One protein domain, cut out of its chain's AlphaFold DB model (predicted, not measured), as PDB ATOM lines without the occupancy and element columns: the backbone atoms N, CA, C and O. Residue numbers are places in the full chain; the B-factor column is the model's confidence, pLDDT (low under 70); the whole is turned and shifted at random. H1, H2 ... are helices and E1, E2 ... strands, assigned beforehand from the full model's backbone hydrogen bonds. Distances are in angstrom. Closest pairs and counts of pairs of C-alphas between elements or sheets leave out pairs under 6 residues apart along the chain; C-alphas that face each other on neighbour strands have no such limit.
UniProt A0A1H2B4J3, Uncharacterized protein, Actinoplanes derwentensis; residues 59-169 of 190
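What this domain is: This is residues 59 to 169 of the 190 residues of an uncharacterized protein of Actinoplanes derwentensis (UniProt A0A1H2B4J3). A twisted slab of five antiparallel strands has a helix over each face: H2 runs along E5 on one, and the short H1 stands slantwise over E5 and E4 on the other. The 111 printed residues hold two named helices and five named strands, E1 E2 E3 H1 E4 E5 H2 along the chain, with sheet order E1 E2 E3 E5 E4. The class is mixed, with 54 residues, under half, in named elements; the whole is compact, with a radius of gyration of the C-alphas of 13.2 A and spans of 37 by 31 by 23 A.

How they stand to each other: Start at E1, residues 67 to 72, a hairpin with E2, residues 82 to 88; N 71 and O 85 are 3.0 A apart. E3, residues 93 to 100, completes a meander, each strand the antiparallel neighbour of the one before, with N 84 and O 97 at 2.9 A. Next come H1, residues 106 to 111, and the hairpin of E4, residues 119 to 126, and E5, residues 136 to 142, with N 139 and O 123 at 2.8 A. E5 is also antiparallel to E3, with N 96 and O 140 at 2.8 A. E3, H1 and E4 form a split strand-helix-strand unit, two strands running the same way with E5 between them, its crossover right-handed. H1 has a height of 7.8 A over the sheet; its closest C-alphas to E4 are Cys 107 and Cys 121, 5.3 A. H2, residues 154 to 165, is on the opposite face, giving three layers, at a height of 8.9 A; its closest C-alphas to E4 are Ala 164 and Arg 123, 5.3 A. Every O i to N i+4 pair is within hydrogen-bond range in H1, and 7 of 8 in H2.

Where its parts are: Find C-alpha 67 at (16.903, 25.209, 54.368), where E1 begins. E3 spans 22.5 A, E4 20.9 A, E2 20.0 A and E5 19.7 A. H2 runs 16.9 A to C-alpha 165 at (22.718, 36.663, 43.944).

The domain as a whole: The printed part has no cut, and the link from E5 to H2 is long. Confidence is under 70 at residues 74 to 75, 117, 129 to 131 and 144 to 147.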
ATOM      1  N   VAL A  59      25.575  23.688  43.398       95.88
ATOM      2  CA  VAL A  59      24.793  24.135  44.555       95.88
ATOM      3  C   VAL A  59      25.159  25.586  44.880       95.88
ATOM      4  O   VAL A  59      26.213  26.050  44.438       95.88
ATOM      5  N   PRO A  60      24.336  26.340  45.629       96.56
ATOM      6  CA  PRO A  60      24.739  27.672  46.068       96.56
ATOM      7  C   PRO A  60      26.005  27.602  46.938       96.56
ATOM      8  O   PRO A  60      26.147  26.701  47.764       96.56
ATOM      9  N   ALA A  61      26.925  28.556  46.783       96.12
ATOM     10  CA  ALA A  61      28.190  28.592  47.530       96.12
ATOM     11  C   ALA A  61      27.992  28.660  49.054       96.12
ATOM     12  O   ALA A  61      28.789  28.129  49.829       96.12
ATOM     13  N   THR A  62      26.896  29.278  49.489       97.31
ATOM     14  CA  THR A  62      26.463  29.345  50.887       97.31
ATOM     15  C   THR A  62      25.144  28.610  51.072       97.31
ATOM     16  O   THR A  62      24.330  28.558  50.153       97.31
ATOM     17  N   ARG A  63      24.897  28.074  52.271       96.19
ATOM     18  CA  ARG A  63      23.633  27.395  52.573       96.19
ATOM     19  C   ARG A  63      22.460  28.383  52.468       96.19
ATOM     20  O   ARG A  63      22.535  29.426  53.120       96.19
ATOM     21  N   PRO A  64      21.372  28.042  51.750       94.81
ATOM     22  CA  PRO A  64      20.141  28.824  51.785       94.81
ATOM     23  C   PRO A  64      19.641  29.012  53.229       94.81
ATOM     24  O   PRO A  64      19.578  28.024  53.981       94.81
ATOM     25  N   PRO A  65      19.292  30.243  53.642       90.69
ATOM     26  CA  PRO A  65      18.671  30.495  54.936       90.69
ATOM     27  C   PRO A  65      17.435  29.613  55.132       90.69
ATOM     28  O   PRO A  65      16.670  29.369  54.203       90.69
ATOM     29  N   GLY A  66      17.272  29.060  56.334       90.62
ATOM     30  CA  GLY A  66      16.096  28.250  56.656       90.62
ATOM     31  C   GLY A  66      15.941  26.939  55.870       90.62
ATOM     32  O   GLY A  66      14.872  26.343  55.954       90.62
ATOM     33  N   LEU A  67      16.963  26.464  55.138       94.44
ATOM     34  CA  LEU A  67      16.903  25.209  54.368       94.44
ATOM     35  C   LEU A  67      16.485  24.013  55.240       94.44
ATOM     36  O   LEU A  67      17.171  23.698  56.223       94.44
ATOM     37  N   ARG A  68      15.415  23.328  54.821       93.19
ATOM     38  CA  ARG A  68      14.804  22.164  55.488       93.19
ATOM     39  C   ARG A  68      14.954  20.868  54.708       93.19
ATOM     40  O   ARG A  68      15.186  19.837  55.335       93.19
ATOM     41  N   ARG A  69      14.811  20.910  53.378       94.38
ATOM     42  CA  ARG A  69      14.918  19.726  52.511       94.38
ATOM     43  C   ARG A  69      15.649  20.020  51.216       94.38
ATOM     44  O   ARG A  69      15.650  21.153  50.732       94.38
ATOM     45  N   MET A  70      16.214  18.967  50.651       96.00
ATOM     46  CA  MET A  70      16.838  18.954  49.338       96.00
ATOM     47  C   MET A  70      16.383  17.700  48.589       96.00
ATOM     48  O   MET A  70      16.686  16.583  49.000       96.00
ATOM     49  N   SER A  71      15.702  17.850  47.452       91.31
ATOM     50  CA  SER A  71      15.316  16.715  46.601       91.31
ATOM     51  C   SER A  71      15.574  16.995  45.119       91.31
ATOM     52  O   SER A  71      15.240  18.084  44.659       91.31
ATOM     53  N   PRO A  72      16.161  16.067  44.347       85.12
ATOM     54  CA  PRO A  72      16.174  16.197  42.892       85.12
ATOM     55  C   PRO A  72      14.740  16.085  42.352       85.12
ATOM     56  O   PRO A  72      13.957  15.271  42.848       85.12
ATOM     57  N   LEU A  73      14.385  16.886  41.346       78.06
ATOM     58  CA  LEU A  73      13.101  16.774  40.652       78.06
ATOM     59  C   LEU A  73      13.287  16.001  39.349       78.06
ATOM     60  O   LEU A  73      13.430  16.570  38.272       78.06
ATOM     61  N   GLY A  74      13.244  14.676  39.472       65.81
ATOM     62  CA  GLY A  74      13.133  13.769  38.335       65.81
ATOM     63  C   GLY A  74      14.425  13.549  37.546       65.81
ATOM     64  O   GLY A  74      15.535  13.683  38.056       65.81
ATOM     65  N   SER A  75      14.248  13.096  36.306       65.25
ATOM     66  CA  SER A  75      15.322  12.769  35.370       65.25
ATOM     67  C   SER A  75      15.732  13.975  34.533       65.25
ATOM     68  O   SER A  75      14.953  14.905  34.340       65.25
ATOM     69  N   LYS A  76      16.942  13.909  33.972       77.88
ATOM     70  CA  LYS A  76      17.442  14.861  32.977       77.88
ATOM     71  C   LYS A  76      16.413  15.071  31.860       77.88
ATOM     72  O   LYS A  76      15.927  14.092  31.292       77.88
ATOM     73  N   GLY A  77      16.091  16.328  31.574       77.06
ATOM     74  CA  GLY A  77      15.208  16.709  30.479       77.06
ATOM     75  C   GLY A  77      15.836  16.422  29.114       77.06
ATOM     76  O   GLY A  77      17.053  16.252  28.992       77.06
ATOM     77  N   ASP A  78      15.012  16.408  28.067       78.50
ATOM     78  CA  ASP A  78      15.447  16.114  26.689       78.50
ATOM     79  C   ASP A  78      16.464  17.136  26.147       78.50
ATOM     80  O   ASP A  78      17.302  16.818  25.304       78.50
ATOM     81  N   ASN A  79      16.432  18.365  26.667       80.50
ATOM     82  CA  ASN A  79      17.391  19.441  26.394       80.50
ATOM     83  C   ASN A  79      18.692  19.323  27.219       80.50
ATOM     84  O   ASN A  79      19.555  20.200  27.167       80.50
ATOM     85  N   GLY A  80      18.827  18.261  28.012       84.62
ATOM     86  CA  GLY A  80      19.938  18.056  28.923       84.62
ATOM     87  C   GLY A  80      19.874  18.883  30.207       84.62
ATOM     88  O   GLY A  80      20.876  18.889  30.924       84.62
ATOM     89  N   SER A  81      18.754  19.559  30.501       89.44
ATOM     90  CA  SER A  81      18.565  20.261  31.771       89.44
ATOM     91  C   SER A  81      18.303  19.294  32.923       89.44
ATOM     92  O   SER A  81      17.906  18.143  32.730       89.44
ATOM     93  N   PHE A  82      18.583  19.744  34.138       90.94
ATOM     94  CA  PHE A  82      18.375  18.977  35.354       90.94
ATOM     95  C   PHE A  82      17.888  19.901  36.467       90.94
ATOM     96  O   PHE A  82      18.491  20.946  36.699       90.94
ATOM     97  N   VAL A  83      16.813  19.523  37.161       93.56
ATOM     98  CA  VAL A  83      16.183  20.368  38.183       93.56
ATOM     99  C   VAL A  83      16.409  19.784  39.572       93.56
ATOM    100  O   VAL A  83      16.128  18.613  39.833       93.56
ATOM    101  N   VAL A  84      16.884  20.616  40.496       94.31
ATOM    102  CA  VAL A  84      16.960  20.296  41.927       94.31
ATOM    103  C   VAL A  84      16.103  21.255  42.743       94.31
ATOM    104  O   VAL A  84      15.998  22.432  42.412       94.31
ATOM    105  N   SER A  85      15.500  20.750  43.818       95.38
ATOM    106  CA  SER A  85      14.605  21.510  44.690       95.38
ATOM    107  C   SER A  85      15.221  21.742  46.058       95.38
ATOM    108  O   SER A  85      15.614  20.793  46.739       95.38
ATOM    109  N   TYR A  86      15.218  22.997  46.489       95.69
ATOM    110  CA  TYR A  86      15.542  23.406  47.850       95.69
ATOM    111  C   TYR A  86      14.263  23.870  48.525       95.69
ATOM    112  O   TYR A  86      13.629  24.804  48.046       95.69
ATOM    113  N   GLN A  87      13.901  23.250  49.642       93.94
ATOM    114  CA  GLN A  87      12.736  23.656  50.421       93.94
ATOM    115  C   GLN A  87      13.174  24.342  51.709       93.94
ATOM    116  O   GLN A  87      14.034  23.820  52.429       93.94
ATOM    117  N   PHE A  88      12.574  25.480  52.026       89.38
ATOM    118  CA  PHE A  88      12.950  26.309  53.168       89.38
ATOM    119  C   PHE A  88      11.728  26.953  53.829       89.38
ATOM    120  O   PHE A  88      10.610  26.865  53.324       89.38
ATOM    121  N   GLY A  89      11.974  27.546  54.998       83.00
ATOM    122  CA  GLY A  89      10.994  28.367  55.707       83.00
ATOM    123  C   GLY A  89       9.808  27.603  56.298       83.00
ATOM    124  O   GLY A  89       9.775  26.369  56.324       83.00
ATOM    125  N   GLU A  90       8.860  28.349  56.862       80.19
ATOM    126  CA  GLU A  90       7.637  27.775  57.444       80.19
ATOM    127  C   GLU A  90       6.549  27.584  56.392       80.19
ATOM    128  O   GLU A  90       5.671  26.738  56.569       80.19
ATOM    129  N   GLN A  91       6.619  28.321  55.282       76.75
ATOM    130  CA  GLN A  91       5.628  28.243  54.213       76.75
ATOM    131  C   GLN A  91       5.873  27.070  53.259       76.75
ATOM    132  O   GLN A  91       5.095  26.856  52.327       76.75
ATOM    133  N   TRP A  92       6.918  26.272  53.504       85.69
ATOM    134  CA  TRP A  92       7.338  25.189  52.613       85.69
ATOM    135  C   TRP A  92       7.618  25.708  51.198       85.69
ATOM    136  O   TRP A  92       7.319  25.024  50.218       85.69
ATOM    137  N   LEU A  93       8.186  26.914  51.094       90.88
ATOM    138  CA  LEU A  93       8.563  27.490  49.814       90.88
ATOM    139  C   LEU A  93       9.680  26.651  49.188       90.88
ATOM    140  O   LEU A  93      10.604  26.184  49.865       90.88
ATOM    141  N   HIS A  94       9.577  26.439  47.882       93.31
ATOM    142  CA  HIS A  94      10.563  25.729  47.091       93.31
ATOM    143  C   HIS A  94      11.297  26.706  46.186       93.31
ATOM    144  O   HIS A  94      10.666  27.495  45.495       93.31
ATOM    145  N   ALA A  95      12.615  26.581  46.103       95.44
ATOM    146  CA  ALA A  95      13.380  27.071  44.969       95.44
ATOM    147  C   ALA A  95      13.740  25.891  44.079       95.44
ATOM    148  O   ALA A  95      14.435  24.964  44.509       95.44
ATOM    149  N   GLN A  96      13.268  25.937  42.841       95.25
ATOM    150  CA  GLN A  96      13.663  25.007  41.799       95.25
ATOM    151  C   GLN A  96      14.832  25.618  41.048       95.25
ATOM    152  O   GLN A  96      14.732  26.719  40.511       95.25
ATOM    153  N   VAL A  97      15.948  24.904  41.047       96.06
ATOM    154  CA  VAL A  97      17.172  25.291  40.358       96.06
ATOM    155  C   VAL A  97      17.333  24.355  39.176       96.06
ATOM    156  O   VAL A  97      17.715  23.194  39.331       96.06
ATOM    157  N   GLU A  98      17.011  24.866  37.997       94.81
ATOM    158  CA  GLU A  98      17.261  24.216  36.721       94.81
ATOM    159  C   GLU A  98      18.687  24.545  36.265       94.81
ATOM    160  O   GLU A  98      19.046  25.705  36.066       94.81
ATOM    161  N   LEU A  99      19.511  23.513  36.110       93.69
ATOM    162  CA  LEU A  99      20.850  23.592  35.537       93.69
ATOM    163  C   LEU A  99      20.798  23.085  34.103       93.69
ATOM    164  O   LEU A  99      20.285  21.994  33.855       93.69
ATOM    165  N   SER A 100      21.356  23.835  33.157       93.12
ATOM    166  CA  SER A 100      21.277  23.475  31.740       93.12
ATOM    167  C   SER A 100      22.554  23.819  30.959       93.12
ATOM    168  O   SER A 100      23.320  24.713  31.338       93.12
ATOM    169  N   PRO A 101      22.834  23.107  29.849       92.19
ATOM    170  CA  PRO A 101      23.949  23.440  28.959       92.19
ATOM    171  C   PRO A 101      23.758  24.754  28.191       92.19
ATOM    172  O   PRO A 101      24.731  25.287  27.667       92.19
ATOM    173  N   GLN A 102      22.520  25.248  28.101       91.62
ATOM    174  CA  GLN A 102      22.104  26.436  27.353       91.62
ATOM    175  C   GLN A 102      20.912  27.113  28.045       91.62
ATOM    176  O   GLN A 102      20.277  26.490  28.895       91.62
ATOM    177  N   ALA A 103      20.594  28.349  27.662       91.25
ATOM    178  CA  ALA A 103      19.417  29.060  28.166       91.25
ATOM    179  C   ALA A 103      18.120  28.243  28.003       91.25
ATOM    180  O   ALA A 103      17.984  27.484  27.037       91.25
ATOM    181  N   THR A 104      17.199  28.383  28.960       89.81
ATOM    182  CA  THR A 104      15.882  27.724  28.957       89.81
ATOM    183  C   THR A 104      14.769  28.762  28.939       89.81
ATOM    184  O   THR A 104      14.917  29.845  29.497       89.81
ATOM    185  N   ASP A 105      13.629  28.413  28.344       92.12
ATOM    186  CA  ASP A 105      12.483  29.328  28.223       92.12
ATOM    187  C   ASP A 105      11.619  29.351  29.502       92.12
ATOM    188  O   ASP A 105      10.571  29.989  29.544       92.12
ATOM    189  N   THR A 106      12.037  28.660  30.570       92.38
ATOM    190  CA  THR A 106      11.260  28.469  31.807       92.38
ATOM    191  C   THR A 106      10.828  29.801  32.421       92.38
ATOM    192  O   THR A 106       9.661  29.990  32.751       92.38
ATOM    193  N   CYS A 107      11.741  30.766  32.539       93.12
ATOM    194  CA  CYS A 107      11.413  32.073  33.107       93.12
ATOM    195  C   CYS A 107      10.527  32.932  32.193       93.12
ATOM    196  O   CYS A 107       9.740  33.731  32.702       93.12
ATOM    197  N   GLU A 108      10.641  32.792  30.871       92.69
ATOM    198  CA  GLU A 108       9.740  33.450  29.917       92.69
ATOM    199  C   GLU A 108       8.334  32.845  30.009       92.69
ATOM    200  O   GLU A 108       7.365  33.576  30.188       92.69
ATOM    201  N   ALA A 109       8.229  31.514  30.051       90.56
ATOM    202  CA  ALA A 109       6.971  30.795  30.222       90.56
ATOM    203  C   ALA A 109       6.252  31.136  31.544       90.56
ATOM    204  O   ALA A 109       5.026  31.242  31.559       90.56
ATOM    205  N   ILE A 110       6.986  31.357  32.645       90.62
ATOM    206  CA  ILE A 110       6.408  31.869  33.905       90.62
ATOM    207  C   ILE A 110       5.826  33.273  33.700       90.62
ATOM    208  O   ILE A 110       4.685  33.533  34.074       90.62
ATOM    209  N   LYS A 111       6.587  34.190  33.088       86.94
ATOM    210  CA  LYS A 111       6.146  35.582  32.870       86.94
ATOM    211  C   LYS A 111       4.933  35.677  31.943       86.94
ATOM    212  O   LYS A 111       4.095  36.554  32.136       86.94
ATOM    213  N   ASP A 112       4.837  34.768  30.980       88.31
ATOM    214  CA  ASP A 112       3.737  34.688  30.021       88.31
ATOM    215  C   ASP A 112       2.498  33.952  30.576       88.31
ATOM    216  O   ASP A 112       1.513  33.780  29.854       88.31
ATOM    217  N   GLY A 113       2.525  33.507  31.842       82.56
ATOM    218  CA  GLY A 113       1.422  32.781  32.489       82.56
ATOM    219  C   GLY A 113       1.198  31.370  31.934       82.56
ATOM    220  O   GLY A 113       0.105  30.817  32.044       82.56
ATOM    221  N   GLN A 114       2.210  30.793  31.277       80.06
ATOM    222  CA  GLN A 114       2.163  29.434  30.723       80.06
ATOM    223  C   GLN A 114       2.528  28.374  31.766       80.06
ATOM    224  O   GLN A 114       2.084  27.229  31.673       80.06
ATOM    225  N   LEU A 115       3.333  28.760  32.753       74.31
ATOM    226  CA  LEU A 115       3.535  28.017  33.988       74.31
ATOM    227  C   LEU A 115       2.622  28.649  35.047       74.31
ATOM    228  O   LEU A 115       2.449  29.864  35.049       74.31
ATOM    229  N   ASN A 116       1.959  27.811  35.849       70.75
ATOM    230  CA  ASN A 116       0.909  28.195  36.802       70.75
ATOM    231  C   ASN A 116       1.219  29.493  37.573       70.75
ATOM    232  O   ASN A 116       2.367  29.742  37.941       70.75
ATOM    233  N   ASP A 117       0.165  30.245  37.917       64.19
ATOM    234  CA  ASP A 117       0.213  31.521  38.664       64.19
ATOM    235  C   ASP A 117       0.911  31.427  40.045       64.19
ATOM    236  O   ASP A 117       1.093  32.424  40.736       64.19
ATOM    237  N   GLU A 118       1.311  30.225  40.458       83.00
ATOM    238  CA  GLU A 118       1.971  29.898  41.725       83.00
ATOM    239  C   GLU A 118       3.505  29.811  41.585       83.00
ATOM    240  O   GLU A 118       4.176  29.157  42.392       83.00
ATOM    241  N   THR A 119       4.068  30.418  40.536       90.44
ATOM    242  CA  THR A 119       5.506  30.397  40.251       90.44
ATOM    243  C   THR A 119       6.076  31.795  40.064       90.44
ATOM    244  O   THR A 119       5.480  32.658  39.427       90.44
ATOM    245  N   LEU A 120       7.270  32.019  40.616       92.44
ATOM    246  CA  LEU A 120       7.980  33.291  40.513       92.44
ATOM    247  C   LEU A 120       9.384  33.061  39.960       92.44
ATOM    248  O   LEU A 120      10.233  32.472  40.625       92.44
ATOM    249  N   CYS A 121       9.654  33.552  38.750       95.06
ATOM    250  CA  CYS A 121      11.011  33.573  38.206       95.06
ATOM    251  C   CYS A 121      11.892  34.530  39.025       95.06
ATOM    252  O   CYS A 121      11.563  35.707  39.169       95.06
ATOM    253  N   VAL A 122      13.030  34.038  39.519       96.31
ATOM    254  CA  VAL A 122      13.983  34.820  40.326       96.31
ATOM    255  C   VAL A 122      15.279  35.081  39.576       96.31
ATOM    256  O   VAL A 122      15.851  36.167  39.668       96.31
ATOM    257  N   ARG A 123      15.766  34.084  38.837       96.19
ATOM    258  CA  ARG A 123      17.046  34.168  38.144       96.19
ATOM    259  C   ARG A 123      17.000  33.397  36.846       96.19
ATOM    260  O   ARG A 123      16.508  32.280  36.804       96.19
ATOM    261  N   ASP A 124      17.607  33.981  35.831       96.12
ATOM    262  CA  ASP A 124      17.841  33.357  34.542       96.12
ATOM    263  C   ASP A 124      19.164  33.910  34.012       96.12
ATOM    264  O   ASP A 124      19.284  35.111  33.753       96.12
ATOM    265  N   GLY A 125      20.215  33.090  33.984       93.94
ATOM    266  CA  GLY A 125      21.522  33.594  33.581       93.94
ATOM    267  C   GLY A 125      22.650  32.576  33.564       93.94
ATOM    268  O   GLY A 125      22.560  31.472  34.097       93.94
ATOM    269  N   GLY A 126      23.763  32.999  32.967       92.50
ATOM    270  CA  GLY A 126      24.963  32.181  32.860       92.50
ATOM    271  C   GLY A 126      25.600  31.876  34.217       92.50
ATOM    272  O   GLY A 126      25.586  32.687  35.147       92.50
ATOM    273  N   ILE A 127      26.216  30.703  34.301       89.75
ATOM    274  CA  ILE A 127      27.153  30.320  35.361       89.75
ATOM    275  C   ILE A 127      28.565  30.319  34.786       89.75
ATOM    276  O   ILE A 127      28.760  30.097  33.589       89.75
ATOM    277  N   ALA A 128      29.564  30.589  35.628       79.12
ATOM    278  CA  ALA A 128      30.953  30.509  35.206       79.12
ATOM    279  C   ALA A 128      31.233  29.080  34.712       79.12
ATOM    280  O   ALA A 128      31.252  28.130  35.494       79.12
ATOM    281  N   ALA A 129      31.385  28.930  33.394       57.00
ATOM    282  CA  ALA A 129      31.701  27.656  32.770       57.00
ATOM    283  C   ALA A 129      32.988  27.108  33.396       57.00
ATOM    284  O   ALA A 129      33.901  27.902  33.619       57.00
ATOM    285  N   ASN A 130      33.036  25.796  33.689       57.44
ATOM    286  CA  ASN A 130      34.229  24.927  33.546       57.44
ATOM    287  C   ASN A 130      34.208  23.600  34.339       57.44
ATOM    288  O   ASN A 130      35.236  22.931  34.366       57.44
ATOM    289  N   THR A 131      33.104  23.161  34.959       58.03
ATOM    290  CA  THR A 131      33.177  21.956  35.826       58.03
ATOM    291  C   THR A 131      32.153  20.851  35.563       58.03
ATOM    292  O   THR A 131      32.468  19.696  35.832       58.03
ATOM    293  N   THR A 132      30.967  21.141  35.018       71.06
ATOM    294  CA  THR A 132      29.849  20.164  35.021       71.06
ATOM    295  C   THR A 132      29.079  20.040  33.700       71.06
ATOM    296  O   THR A 132      28.100  19.304  33.630       71.06
ATOM    297  N   GLY A 133      29.492  20.740  32.638       84.56
ATOM    298  CA  GLY A 133      28.767  20.775  31.355       84.56
ATOM    299  C   GLY A 133      27.511  21.659  31.360       84.56
ATOM    300  O   GLY A 133      26.966  21.950  30.297       84.56
ATOM    301  N   PHE A 134      27.091  22.141  32.530       90.75
ATOM    302  CA  PHE A 134      26.093  23.191  32.670       90.75
ATOM    303  C   PHE A 134      26.758  24.558  32.487       90.75
ATOM    304  O   PHE A 134      27.826  24.818  33.046       90.75
ATOM    305  N   THR A 135      26.133  25.429  31.699       92.50
ATOM    306  CA  THR A 135      26.599  26.811  31.476       92.50
ATOM    307  C   THR A 135      25.547  27.847  31.852       92.50
ATOM    308  O   THR A 135      25.842  29.042  31.894       92.50
ATOM    309  N   HIS A 136      24.345  27.392  32.202       94.00
ATOM    310  CA  HIS A 136      23.206  28.233  32.511       94.00
ATOM    311  C   HIS A 136      22.464  27.738  33.753       94.00
ATOM    312  O   HIS A 136      22.453  26.538  34.046       94.00
ATOM    313  N   VAL A 137      21.876  28.678  34.493       95.25
ATOM    314  CA  VAL A 137      21.016  28.405  35.642       95.25
ATOM    315  C   VAL A 137      19.737  29.225  35.551       95.25
ATOM    316  O   VAL A 137      19.777  30.448  35.387       95.25
ATOM    317  N   THR A 138      18.618  28.543  35.751       96.12
ATOM    318  CA  THR A 138      17.307  29.157  35.931       96.12
ATOM    319  C   THR A 138      16.811  28.818  37.331       96.12
ATOM    320  O   THR A 138      16.808  27.655  37.732       96.12
ATOM    321  N   VAL A 139      16.428  29.830  38.108       96.50
ATOM    322  CA  VAL A 139      15.867  29.659  39.451       96.50
ATOM    323  C   VAL A 139      14.488  30.278  39.508       96.50
ATOM    324  O   VAL A 139      14.306  31.455  39.182       96.50
ATOM    325  N   TYR A 140      13.527  29.493  39.974       95.56
ATOM    326  CA  TYR A 140      12.162  29.939  40.192       95.56
ATOM    327  C   TYR A 140      11.626  29.405  41.516       95.56
ATOM    328  O   TYR A 140      11.958  28.297  41.944       95.56
ATOM    329  N   LEU A 141      10.822  30.227  42.183       94.62
ATOM    330  CA  LEU A 141      10.153  29.860  43.420       94.62
ATOM    331  C   LEU A 141       8.806  29.224  43.107       94.62
ATOM    332  O   LEU A 141       8.120  29.640  42.174       94.62
ATOM    333  N   THR A 142       8.435  28.222  43.895       91.38
ATOM    334  CA  THR A 142       7.131  27.557  43.843       91.38
ATOM    335  C   THR A 142       6.634  27.331  45.259       91.38
ATOM    336  O   THR A 142       7.422  27.181  46.192       91.38
ATOM    337  N   GLY A 143       5.320  27.262  45.409       82.81
ATOM    338  CA  GLY A 143       4.663  26.985  46.679       82.81
ATOM    339  C   GLY A 143       3.895  25.673  46.687       82.81
ATOM    340  O   GLY A 143       3.983  24.868  45.759       82.81
ATOM    341  N   ASN A 144       3.090  25.490  47.730       69.50
ATOM    342  CA  ASN A 144       1.908  24.636  47.655       69.50
ATOM    343  C   ASN A 144       0.654  25.506  47.423       69.50
ATOM    344  O   ASN A 144       0.742  26.730  47.428       69.50
ATOM    345  N   VAL A 145      -0.518  24.878  47.277       59.31
ATOM    346  CA  VAL A 145      -1.804  25.566  47.015       59.31
ATOM    347  C   VAL A 145      -2.187  26.646  48.042       59.31
ATOM    348  O   VAL A 145      -3.064  27.458  47.772       59.31
ATOM    349  N   ASN A 146      -1.572  26.650  49.230       62.78
ATOM    350  CA  ASN A 146      -1.809  27.638  50.285       62.78
ATOM    351  C   ASN A 146      -0.653  28.641  50.451       62.78
ATOM    352  O   ASN A 146      -0.780  29.551  51.266       62.78
ATOM    353  N   THR A 147       0.475  28.452  49.762       68.06
ATOM    354  CA  THR A 147       1.726  29.193  49.995       68.06
ATOM    355  C   THR A 147       2.489  29.472  48.700       68.06
ATOM    356  O   THR A 147       3.695  29.243  48.602       68.06
ATOM    357  N   ALA A 148       1.775  29.929  47.671       82.25
ATOM    358  CA  ALA A 148       2.405  30.445  46.461       82.25
ATOM    359  C   ALA A 148       3.339  31.627  46.799       82.25
ATOM    360  O   ALA A 148       3.006  32.413  47.687       82.25
ATOM    361  N   PRO A 149       4.485  31.773  46.108       86.38
ATOM    362  CA  PRO A 149       5.368  32.917  46.305       86.38
ATOM    363  C   PRO A 149       4.625  34.224  46.006       86.38
ATOM    364  O   PRO A 149       4.111  34.411  44.902       86.38
ATOM    365  N   GLU A 150       4.616  35.145  46.969       86.75
ATOM    366  CA  GLU A 150       3.985  36.461  46.844       86.75
ATOM    367  C   GLU A 150       5.029  37.568  47.043       86.75
ATOM    368  O   GLU A 150       5.753  37.592  48.034       86.75
ATOM    369  N   ILE A 151       5.125  38.502  46.093       85.31
ATOM    370  CA  ILE A 151       6.044  39.645  46.209       85.31
ATOM    371  C   ILE A 151       5.599  40.534  47.373       85.31
ATOM    372  O   ILE A 151       4.446  40.964  47.420       85.31
ATOM    373  N   GLY A 152       6.531  40.873  48.265       86.88
ATOM    374  CA  GLY A 152       6.243  41.624  49.487       86.88
ATOM    375  C   GLY A 152       5.975  40.742  50.709       86.88
ATOM    376  O   GLY A 152       5.884  41.275  51.818       86.88
ATOM    377  N   ASP A 153       5.877  39.419  50.538       89.50
ATOM    378  CA  ASP A 153       6.014  38.475  51.645       89.50
ATOM    379  C   ASP A 153       7.490  38.339  52.039       89.50
ATOM    380  O   ASP A 153       8.368  38.161  51.197       89.50
ATOM    381  N   ALA A 154       7.766  38.382  53.343       90.00
ATOM    382  CA  ALA A 154       9.132  38.411  53.855       90.00
ATOM    383  C   ALA A 154       9.921  37.131  53.529       90.00
ATOM    384  O   ALA A 154      11.111  37.219  53.230       90.00
ATOM    385  N   GLU A 155       9.279  35.955  53.578       88.56
ATOM    386  CA  GLU A 155       9.945  34.679  53.275       88.56
ATOM    387  C   GLU A 155      10.250  34.568  51.774       88.56
ATOM    388  O   GLU A 155      11.358  34.182  51.388       88.56
ATOM    389  N   THR A 156       9.298  34.971  50.927       91.12
ATOM    390  CA  THR A 156       9.485  35.026  49.470       91.12
ATOM    391  C   THR A 156      10.580  36.018  49.072       91.12
ATOM    392  O   THR A 156      11.461  35.667  48.284       91.12
ATOM    393  N   ASP A 157      10.567  37.230  49.628       92.38
ATOM    394  CA  ASP A 157      11.530  38.283  49.303       92.38
ATOM    395  C   ASP A 157      12.961  37.906  49.740       92.38
ATOM    396  O   ASP A 157      13.907  38.085  48.965       92.38
ATOM    397  N   GLU A 158      13.136  37.321  50.935       93.12
ATOM    398  CA  GLU A 158      14.442  36.837  51.414       93.12
ATOM    399  C   GLU A 158      14.993  35.731  50.502       93.12
ATOM    400  O   GLU A 158      16.164  35.751  50.102       93.12
ATOM    401  N   ALA A 159      14.141  34.775  50.126       93.31
ATOM    402  CA  ALA A 159      14.523  33.704  49.222       93.31
ATOM    403  C   ALA A 159      14.881  34.227  47.828       93.31
ATOM    404  O   ALA A 159      15.900  33.825  47.259       93.31
ATOM    405  N   ALA A 160      14.074  35.138  47.282       94.81
ATOM    406  CA  ALA A 160      14.327  35.745  45.986       94.81
ATOM    407  C   ALA A 160      15.664  36.502  45.983       94.81
ATOM    408  O   ALA A 160      16.469  36.320  45.065       94.81
ATOM    409  N   GLU A 161      15.957  37.287  47.027       96.25
ATOM    410  CA  GLU A 161      17.234  37.996  47.148       96.25
ATOM    411  C   GLU A 161      18.426  37.030  47.210       96.25
ATOM    412  O   GLU A 161      19.423  37.233  46.504       96.25
ATOM    413  N   PHE A 162      18.322  35.965  48.009       96.81
ATOM    414  CA  PHE A 162      19.362  34.944  48.111       96.81
ATOM    415  C   PHE A 162      19.647  34.292  46.747       96.81
ATOM    416  O   PHE A 162      20.793  34.269  46.281       96.81
ATOM    417  N   TRP A 163      18.609  33.794  46.074       96.69
ATOM    418  CA  TRP A 163      18.748  33.029  44.832       96.69
ATOM    419  C   TRP A 163      19.145  33.881  43.626       96.69
ATOM    420  O   TRP A 163      19.886  33.409  42.756       96.69
ATOM    421  N   ALA A 164      18.733  35.149  43.598       96.88
ATOM    422  CA  ALA A 164      19.151  36.097  42.570       96.88
ATOM    423  C   ALA A 164      20.666  36.361  42.588       96.88
ATOM    424  O   ALA A 164      21.240  36.699  41.551       96.88
ATOM    425  N   ARG A 165      21.327  36.217  43.746       94.56
ATOM    426  CA  ARG A 165      22.718  36.663  43.944       94.56
ATOM    427  C   ARG A 165      23.719  35.559  44.239       94.56
ATOM    428  O   ARG A 165      24.913  35.790  44.065       94.56
ATOM    429  N   THR A 166      23.272  34.394  44.703       95.06
ATOM    430  CA  THR A 166      24.193  33.327  45.103       95.06
ATOM    431  C   THR A 166      25.089  32.891  43.945       95.06
ATOM    432  O   THR A 166      24.646  32.695  42.815       95.06
ATOM    433  N   GLU A 167      26.368  32.682  44.221       94.94
ATOM    434  CA  GLU A 167      27.231  31.956  43.298       94.94
ATOM    435  C   GLU A 167      26.838  30.473  43.297       94.94
ATOM    436  O   GLU A 167      26.454  29.937  44.338       94.94
ATOM    437  N   MET A 168      26.916  29.828  42.132       94.56
ATOM    438  CA  MET A 168      26.728  28.386  41.992       94.56
ATOM    439  C   MET A 168      28.098  27.734  41.864       94.56
ATOM    440  O   MET A 168      28.863  28.085  40.968       94.56
ATOM    441  N   VAL A 169      28.397  26.780  42.738       94.69
ATOM    442  CA  VAL A 169      29.693  26.094  42.804       94.69
ATOM    443  C   VAL A 169      29.494  24.582  42.758       94.69
ATOM    444  O   VAL A 169      28.420  24.098  43.127       94.69
TER     445      VAL A 169